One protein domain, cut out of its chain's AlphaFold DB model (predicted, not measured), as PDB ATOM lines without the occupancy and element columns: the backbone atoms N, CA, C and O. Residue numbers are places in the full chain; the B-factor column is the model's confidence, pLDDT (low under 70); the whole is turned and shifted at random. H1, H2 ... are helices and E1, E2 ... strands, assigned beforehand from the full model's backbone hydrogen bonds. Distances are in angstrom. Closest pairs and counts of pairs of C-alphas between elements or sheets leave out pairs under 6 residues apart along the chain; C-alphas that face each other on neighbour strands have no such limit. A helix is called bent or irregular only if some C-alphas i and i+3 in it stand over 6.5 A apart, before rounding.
ATOM      1  N   ALA A 142      91.865  51.958 -22.691       95.19
ATOM      2  CA  ALA A 142      92.466  51.869 -24.019       95.19
ATOM      3  C   ALA A 142      91.636  50.910 -24.875       95.19
ATOM      4  O   ALA A 142      91.205  49.860 -24.379       95.19
ATOM      5  N   ARG A 143      91.405  51.263 -26.142       94.62
ATOM      6  CA  ARG A 143      90.550  50.497 -27.059       94.62
ATOM      7  C   ARG A 143      91.272  50.148 -28.352       94.62
ATOM      8  O   ARG A 143      92.070  50.936 -28.838       94.62
ATOM      9  N   ALA A 144      90.947  48.983 -28.902       94.00
ATOM     10  CA  ALA A 144      91.341  48.557 -30.243       94.00
ATOM     11  C   ALA A 144      90.259  47.640 -30.824       94.00
ATOM     12  O   ALA A 144      90.231  46.435 -30.555       94.00
ATOM     13  N   GLY A 145      89.316  48.222 -31.570       91.19
ATOM     14  CA  GLY A 145      88.123  47.513 -32.034       91.19
ATOM     15  C   GLY A 145      87.364  46.873 -30.864       91.19
ATOM     16  O   GLY A 145      86.916  47.561 -29.950       91.19
ATOM     17  N   LEU A 146      87.263  45.541 -30.866       90.31
ATOM     18  CA  LEU A 146      86.579  44.760 -29.823       90.31
ATOM     19  C   LEU A 146      87.382  44.611 -28.513       90.31
ATOM     20  O   LEU A 146      86.854  44.107 -27.518       90.31
ATOM     21  N   VAL A 147      88.660  44.997 -28.495       92.94
ATOM     22  CA  VAL A 147      89.542  44.859 -27.329       92.94
ATOM     23  C   VAL A 147      89.447  46.102 -26.447       92.94
ATOM     24  O   VAL A 147      89.587  47.224 -26.925       92.94
ATOM     25  N   ASN A 148      89.262  45.891 -25.141       93.00
ATOM     26  CA  ASN A 148      89.261  46.942 -24.125       93.00
ATOM     27  C   ASN A 148      90.276  46.604 -23.024       93.00
ATOM     28  O   ASN A 148      90.293  45.479 -22.523       93.00
ATOM     29  N   VAL A 149      91.081  47.585 -22.607       93.69
ATOM     30  CA  VAL A 149      92.017  47.467 -21.478       93.69
ATOM     31  C   VAL A 149      91.722  48.561 -20.456       93.69
ATOM     32  O   VAL A 149      91.915  49.744 -20.728       93.69
ATOM     33  N   GLY A 150      91.253  48.160 -19.272       93.50
ATOM     34  CA  GLY A 150      90.993  49.066 -18.152       93.50
ATOM     35  C   GLY A 150      92.250  49.337 -17.323       93.50
ATOM     36  O   GLY A 150      92.915  48.409 -16.869       93.50
ATOM     37  N   ILE A 151      92.550  50.612 -17.087       93.75
ATOM     38  CA  ILE A 151      93.746  51.085 -16.385       93.75
ATOM     39  C   ILE A 151      93.312  51.862 -15.146       93.75
ATOM     40  O   ILE A 151      92.804  52.983 -15.234       93.75
ATOM     41  N   SER A 152      93.547  51.282 -13.970       89.94
ATOM     42  CA  SER A 152      93.271  51.937 -12.694       89.94
ATOM     43  C   SER A 152      94.552  52.284 -11.951       89.94
ATOM     44  O   SER A 152      95.414  51.436 -11.738       89.94
ATOM     45  N   THR A 153      94.633  53.526 -11.480       87.38
ATOM     46  CA  THR A 153      95.676  53.995 -10.556       87.38
ATOM     47  C   THR A 153      95.154  54.109  -9.120       87.38
ATOM     48  O   THR A 153      95.737  54.807  -8.291       87.38
ATOM     49  N   GLY A 154      94.019  53.462  -8.820       80.94
ATOM     50  CA  GLY A 154      93.350  53.562  -7.520       80.94
ATOM     51  C   GLY A 154      92.925  54.991  -7.165       80.94
ATOM     52  O   GLY A 154      92.907  55.336  -5.988       80.94
ATOM     53  N   GLY A 155      92.676  55.832  -8.178       76.00
ATOM     54  CA  GLY A 155      92.342  57.252  -8.021       76.00
ATOM     55  C   GLY A 155      93.527  58.168  -7.694       76.00
ATOM     56  O   GLY A 155      93.331  59.361  -7.518       76.00
ATOM     57  N   ARG A 156      94.758  57.644  -7.618       82.62
ATOM     58  CA  ARG A 156      95.925  58.399  -7.117       82.62
ATOM     59  C   ARG A 156      96.711  59.132  -8.195       82.62
ATOM     60  O   ARG A 156      97.415  60.083  -7.890       82.62
ATOM     61  N   ALA A 157      96.634  58.666  -9.440       85.81
ATOM     62  CA  ALA A 157      97.371  59.258 -10.551       85.81
ATOM     63  C   ALA A 157      96.541  59.222 -11.847       85.81
ATOM     64  O   ALA A 157      96.818  58.404 -12.731       85.81
ATOM     65  N   PRO A 158      95.499  60.065 -11.986       85.69
ATOM     66  CA  PRO A 158      94.687  60.121 -13.206       85.69
ATOM     67  C   PRO A 158      95.520  60.426 -14.461       85.69
ATOM     68  O   PRO A 158      95.333  59.793 -15.498       85.69
ATOM     69  N   ALA A 159      96.505  61.326 -14.347       90.44
ATOM     70  CA  ALA A 159      97.407  61.681 -15.444       90.44
ATOM     71  C   ALA A 159      98.235  60.484 -15.951       90.44
ATOM     72  O   ALA A 159      98.390  60.318 -17.160       90.44
ATOM     73  N   LEU A 160      98.705  59.615 -15.046       92.75
ATOM     74  CA  LEU A 160      99.407  58.384 -15.420       92.75
ATOM     75  C   LEU A 160      98.471  57.416 -16.152       92.75
ATOM     76  O   LEU A 160      98.849  56.875 -17.187       92.75
ATOM     77  N   GLY A 161      97.245  57.227 -15.652       93.62
ATOM     78  CA  GLY A 161      96.246  56.384 -16.315       93.62
ATOM     79  C   GLY A 161      95.944  56.861 -17.738       93.62
ATOM     80  O   GLY A 161      95.942  56.060 -18.671       93.62
ATOM     81  N   ARG A 162      95.779  58.179 -17.919       94.00
ATOM     82  CA  ARG A 162      95.601  58.796 -19.238       94.00
ATOM     83  C   ARG A 162      96.804  58.553 -20.153       94.00
ATOM     84  O   ARG A 162      96.601  58.162 -21.296       94.00
ATOM     85  N   ARG A 163      98.034  58.746 -19.665       94.69
ATOM     86  CA  ARG A 163      99.235  58.542 -20.489       94.69
ATOM     87  C   ARG A 163      99.423  57.078 -20.890       94.69
ATOM     88  O   ARG A 163      99.749  56.804 -22.037       94.69
ATOM     89  N   LEU A 164      99.193  56.142 -19.968       94.69
ATOM     90  CA  LEU A 164      99.255  54.710 -20.273       94.69
ATOM     91  C   LEU A 164      98.214  54.315 -21.321       94.69
ATOM     92  O   LEU A 164      98.527  53.535 -22.213       94.69
ATOM     93  N   ARG A 165      97.001  54.877 -21.241       96.19
ATOM     94  CA  ARG A 165      95.965  54.680 -22.259       96.19
ATOM     95  C   ARG A 165      96.446  55.119 -23.641       96.19
ATOM     96  O   ARG A 165      96.359  54.331 -24.569       96.19
ATOM     97  N   GLU A 166      96.976  56.336 -23.750       95.06
ATOM     98  CA  GLU A 166      97.455  56.909 -25.020       95.06
ATOM     99  C   GLU A 166      98.583  56.074 -25.646       95.06
ATOM    100  O   GLU A 166      98.560  55.802 -26.843       95.06
ATOM    101  N   GLU A 167      99.553  55.624 -24.845       93.94
ATOM    102  CA  GLU A 167     100.637  54.770 -25.348       93.94
ATOM    103  C   GLU A 167     100.141  53.382 -25.771       93.94
ATOM    104  O   GLU A 167     100.614  52.845 -26.769       93.94
ATOM    105  N   LEU A 168      99.191  52.797 -25.032       93.81
ATOM    106  CA  LEU A 168      98.607  51.504 -25.390       93.81
ATOM    107  C   LEU A 168      97.801  51.589 -26.684       93.81
ATOM    108  O   LEU A 168      97.985  50.738 -27.545       93.81
ATOM    109  N   GLU A 169      96.963  52.616 -26.845       95.12
ATOM    110  CA  GLU A 169      96.213  52.855 -28.085       95.12
ATOM    111  C   GLU A 169      97.160  52.975 -29.283       95.12
ATOM    112  O   GLU A 169      96.985  52.260 -30.265       95.12
ATOM    113  N   ARG A 170      98.245  53.755 -29.159       93.12
ATOM    114  CA  ARG A 170      99.256  53.869 -30.219       93.12
ATOM    115  C   ARG A 170      99.862  52.515 -30.600       93.12
ATOM    116  O   ARG A 170      99.971  52.204 -31.781       93.12
ATOM    117  N   VAL A 171     100.246  51.703 -29.613       92.38
ATOM    118  CA  VAL A 171     100.801  50.361 -29.862       92.38
ATOM    119  C   VAL A 171      99.765  49.442 -30.514       92.38
ATOM    120  O   VAL A 171     100.111  48.650 -31.388       92.38
ATOM    121  N   PHE A 172      98.501  49.526 -30.100       94.00
ATOM    122  CA  PHE A 172      97.436  48.712 -30.677       94.00
ATOM    123  C   PHE A 172      97.164  49.071 -32.139       94.00
ATOM    124  O   PHE A 172      96.990  48.163 -32.956       94.00
ATOM    125  N   ASP A 173      97.159  50.366 -32.454       93.25
ATOM    126  CA  ASP A 173      96.959  50.882 -33.805       93.25
ATOM    127  C   ASP A 173      98.121  50.481 -34.722       93.25
ATOM    128  O   ASP A 173      97.896  49.909 -35.787       93.25
ATOM    129  N   GLU A 174      99.368  50.686 -34.279       92.62
ATOM    130  CA  GLU A 174     100.576  50.288 -35.020       92.62
ATOM    131  C   GLU A 174     100.607  48.780 -35.319       92.62
ATOM    132  O   GLU A 174     101.069  48.362 -36.382       92.62
ATOM    133  N   ALA A 175     100.094  47.955 -34.402       92.06
ATOM    134  CA  ALA A 175     100.045  46.504 -34.553       92.06
ATOM    135  C   ALA A 175      98.837  45.992 -35.361       92.06
ATOM    136  O   ALA A 175      98.771  44.794 -35.648       92.06
ATOM    137  N   GLY A 176      97.855  46.841 -35.693       93.94
ATOM    138  CA  GLY A 176      96.602  46.404 -36.322       93.94
ATOM    139  C   GLY A 176      95.767  45.481 -35.423       93.94
ATOM    140  O   GLY A 176      95.100  44.557 -35.902       93.94
ATOM    141  N   LEU A 177      95.812  45.689 -34.099       94.62
ATOM    142  CA  LEU A 177      95.166  44.798 -33.128       94.62
ATOM    143  C   LEU A 177      93.644  44.735 -33.314       94.62
ATOM    144  O   LEU A 177      93.048  43.675 -33.110       94.62
ATOM    145  N   ALA A 178      93.021  45.842 -33.726       94.56
ATOM    146  CA  ALA A 178      91.590  45.899 -34.012       94.56
ATOM    147  C   ALA A 178      91.194  44.895 -35.112       94.56
ATOM    148  O   ALA A 178      90.345  44.029 -34.884       94.56
ATOM    149  N   ASP A 179      91.879  44.931 -36.259       94.94
ATOM    150  CA  ASP A 179      91.624  44.037 -37.395       94.94
ATOM    151  C   ASP A 179      91.867  42.570 -37.031       94.94
ATOM    152  O   ASP A 179      91.105  41.671 -37.411       94.94
ATOM    153  N   PHE A 180      92.922  42.317 -36.252       94.38
ATOM    154  CA  PHE A 180      93.232  40.980 -35.766       94.38
ATOM    155  C   PHE A 180      92.144  40.447 -34.822       94.38
ATOM    156  O   PHE A 180      91.704  39.299 -34.959       94.38
ATOM    157  N   ALA A 181      91.648  41.279 -33.904       93.62
ATOM    158  CA  ALA A 181      90.556  40.915 -33.007       93.62
ATOM    159  C   ALA A 181      89.269  40.595 -33.783       93.62
ATOM    160  O   ALA A 181      88.615  39.581 -33.515       93.62
ATOM    161  N   GLU A 182      88.932  41.391 -34.798       93.25
ATOM    162  CA  GLU A 182      87.792  41.102 -35.666       93.25
ATOM    163  C   GLU A 182      87.964  39.804 -36.461       93.25
ATOM    164  O   GLU A 182      87.022  39.017 -36.602       93.25
ATOM    165  N   TYR A 183      89.167  39.547 -36.979       92.44
ATOM    166  CA  TYR A 183      89.487  38.295 -37.655       92.44
ATOM    167  C   TYR A 183      89.218  37.087 -36.747       92.44
ATOM    168  O   TYR A 183      88.561  36.125 -37.169       92.44
ATOM    169  N   LEU A 184      89.652  37.146 -35.483       91.94
ATOM    170  CA  LEU A 184      89.382  36.095 -34.500       91.94
ATOM    171  C   LEU A 184      87.885  35.963 -34.195       91.94
ATOM    172  O   LEU A 184      87.372  34.838 -34.146       91.94
ATOM    173  N   ALA A 185      87.162  37.077 -34.054       90.56
ATOM    174  CA  ALA A 185      85.719  37.077 -33.824       90.56
ATOM    175  C   ALA A 185      84.954  36.412 -34.984       90.56
ATOM    176  O   ALA A 185      84.144  35.507 -34.760       90.56
ATOM    177  N   ARG A 186      85.283  36.759 -36.237       89.56
ATOM    178  CA  ARG A 186      84.713  36.130 -37.444       89.56
ATOM    179  C   ARG A 186      85.031  34.638 -37.535       89.56
ATOM    180  O   ARG A 186      84.208  33.857 -38.009       89.56
ATOM    181  N   ARG A 187      86.211  34.201 -37.085       88.38
ATOM    182  CA  ARG A 187      86.536  32.765 -37.020       88.38
ATOM    183  C   ARG A 187      85.747  32.053 -35.931       88.38
ATOM    184  O   ARG A 187      85.285  30.938 -36.163       88.38
ATOM    185  N   ARG A 188      85.544  32.680 -34.770       88.19
ATOM    186  CA  ARG A 188      84.769  32.105 -33.659       88.19
ATOM    187  C   ARG A 188      83.343  31.744 -34.080       88.19
ATOM    188  O   ARG A 188      82.875  30.669 -33.704       88.19
ATOM    189  N   THR A 189      82.670  32.597 -34.857       89.19
ATOM    190  CA  THR A 189      81.284  32.356 -35.306       89.19
ATOM    191  C   THR A 189      81.168  31.166 -36.258       89.19
ATOM    192  O   THR A 189      80.169  30.457 -36.225       89.19
ATOM    193  N   ARG A 190      82.215  30.885 -37.044       88.31
ATOM    194  CA  ARG A 190      82.264  29.772 -38.011       88.31
ATOM    195  C   ARG A 190      82.740  28.445 -37.410       88.31
ATOM    196  O   ARG A 190      82.682  27.419 -38.081       88.31
ATOM    197  N   LEU A 191      83.240  28.449 -36.172       86.94
ATOM    198  CA  LEU A 191      83.785  27.263 -35.511       86.94
ATOM    199  C   LEU A 191      82.764  26.624 -34.550       86.94
ATOM    200  O   LEU A 191      82.187  27.338 -33.716       86.94
ATOM    201  N   PRO A 192      82.610  25.283 -34.574       86.19
ATOM    202  CA  PRO A 192      81.886  24.547 -33.539       86.19
ATOM    203  C   PRO A 192      82.477  24.827 -32.153       86.19
ATOM    204  O   PRO A 192      83.699  24.942 -32.021       86.19
ATOM    205  N   SER A 193      81.635  24.902 -31.115       81.56
ATOM    206  CA  SER A 193      82.045  25.298 -29.755       81.56
ATOM    207  C   SER A 193      83.261  24.517 -29.237       81.56
ATOM    208  O   SER A 193      84.217  25.135 -28.770       81.56
ATOM    209  N   GLY A 194      83.280  23.194 -29.432       86.25
ATOM    210  CA  GLY A 194      84.358  22.302 -28.992       86.25
ATOM    211  C   GLY A 194      85.713  22.504 -29.681       86.25
ATOM    212  O   GLY A 194      86.721  22.045 -29.161       86.25
ATOM    213  N   LYS A 195      85.773  23.215 -30.818       85.12
ATOM    214  CA  LYS A 195      87.029  23.504 -31.542       85.12
ATOM    215  C   LYS A 195      87.534  24.938 -31.346       85.12
ATOM    216  O   LYS A 195      88.654  25.251 -31.746       85.12
ATOM    217  N   ARG A 196      86.732  25.826 -30.741       87.50
ATOM    218  CA  ARG A 196      87.066  27.258 -30.600       87.50
ATOM    219  C   ARG A 196      88.329  27.480 -29.777       87.50
ATOM    220  O   ARG A 196      89.199  28.218 -30.222       87.50
ATOM    221  N   GLY A 197      88.424  26.851 -28.605       84.00
ATOM    222  CA  GLY A 197      89.541  27.058 -27.677       84.00
ATOM    223  C   GLY A 197      90.890  26.689 -28.291       84.00
ATOM    224  O   GLY A 197      91.818  27.488 -28.264       84.00
ATOM    225  N   GLU A 198      90.970  25.521 -28.928       87.81
ATOM    226  CA  GLU A 198      92.195  25.057 -29.581       87.81
ATOM    227  C   GLU A 198      92.599  25.956 -30.759       87.81
ATOM    228  O   GLU A 198      93.739  26.416 -30.832       87.81
ATOM    229  N   VAL A 199      91.671  26.220 -31.684       85.00
ATOM    230  CA  VAL A 199      91.980  26.948 -32.923       85.00
ATOM    231  C   VAL A 199      92.310  28.414 -32.642       85.00
ATOM    232  O   VAL A 199      93.278  28.932 -33.195       85.00
ATOM    233  N   LEU A 200      91.534  29.080 -31.783       88.81
ATOM    234  CA  LEU A 200      91.785  30.478 -31.425       88.81
ATOM    235  C   LEU A 200      93.014  30.603 -30.520       88.81
ATOM    236  O   LEU A 200      93.813  31.509 -30.722       88.81
ATOM    237  N   GLY A 201      93.218  29.663 -29.591       86.19
ATOM    238  CA  GLY A 201      94.398  29.633 -28.724       86.19
ATOM    239  C   GLY A 201      95.705  29.484 -29.504       86.19
ATOM    240  O   GLY A 201      96.691  30.134 -29.181       86.19
ATOM    241  N   ARG A 202      95.715  28.683 -30.580       89.19
ATOM    242  CA  ARG A 202      96.865  28.623 -31.501       89.19
ATOM    243  C   ARG A 202      97.091  29.944 -32.233       89.19
ATOM    244  O   ARG A 202      98.237  30.337 -32.392       89.19
ATOM    245  N   ALA A 203      96.025  30.620 -32.665       87.31
ATOM    246  CA  ALA A 203      96.129  31.861 -33.434       87.31
ATOM    247  C   ALA A 203      96.727  33.030 -32.632       87.31
ATOM    248  O   ALA A 203      97.306  33.924 -33.233       87.31
ATOM    249  N   VAL A 204      96.601  33.016 -31.302       91.69
ATOM    250  CA  VAL A 204      97.145  34.061 -30.413       91.69
ATOM    251  C   VAL A 204      98.428  33.646 -29.693       91.69
ATOM    252  O   VAL A 204      98.935  34.413 -28.885       91.69
TER     253      VAL A 204
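This is residues 142 to 204 of the 221 residues of the protein "Precorrin-2 dehydrogenase" of Proteobacteria bacterium (UniProt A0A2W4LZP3). Two helices, H1 and H2, meet at a corner and make a wide V, with the small strand hairpin E1 and E2 inside it, mainly beside H1 and also near the first part of H2. At the far part of H2 the chain turns and H3 folds back loosely along it, while residues 154 to 159 stick out at the other extreme. The printed part has 63 residues with two named strands and then three named helices, in the order E1, E2, H1, H2, H3; the sheet E1 - E2 is antiparallel and the class is mostly helix. The whole is loose and elongated, with a radius of gyration of the C-alphas of 15.2 A and spans of 45 by 24 by 16 A.

E1, residues 142 to 144, and E2, residues 147 to 151, form a hairpin of antiparallel neighbour strands, their directions at 171 degrees. N 142 and O 149 are within hydrogen-bond range at 3.0 A, and N 149 and O 142 at 2.9 A. H1, residues 158 to 174, has 9 pairs of C-alphas within 8 A with E1, the closest those of Ala 142 and Arg 165 at 4.8 A. With E2 it has 3 such pairs, the closest those of Ile 151 and Gly 161 at 5.9 A. H2, residues 177 to 190, has its closest C-alphas to E1 at Ala 144 and Ala 178, 4.6 A apart. H1 and H2 are close but not clearly touching, the closest C-alphas being those of Phe 172 and Ala 178 at 7.3 A. They run the same way at a steep tilt of 67 degrees, only just short of about perpendicular. H3, residues 193 to 203, forms a helical hairpin with H2, opposite ways at a shallow tilt of 28 degrees. The two only just touch, with 3 pairs of C-alphas within 8 A, made by residues 184 to 188 of H2 alone; the closest are those of Arg 188 and Arg 196 at 6.2 A. H3 is apart from E1, E2 and H1. In H1 every O i to N i+4 pair is within hydrogen-bond range; in H2 9 of 10 are, and in H3 5 of 7.

E1 begins at C-alpha 142 (92.466, 51.869, -24.019) and is 7.1 A long; E2 is 13.3 A long. H1 measures 24.6 A from C-alpha 158 (94.687, 60.121, -13.206) to C-alpha 174. H2 measures 20.4 A. H3 measures 16.0 A, ends at C-alpha 203 (96.129, 31.861, -33.434), and is irregular, with C-alphas 194 and 197 7.2 A apart.

The two C-alphas farthest apart are those of Arg 156 and Pro 192, at 45.2 A. The printed part has no cut. The links E1 to E2, H1 to H2 and H2 to H3 are tight, and E2 to H1 is short. The mean pLDDT of the printed part is 90.5, and no printed residue is under 70.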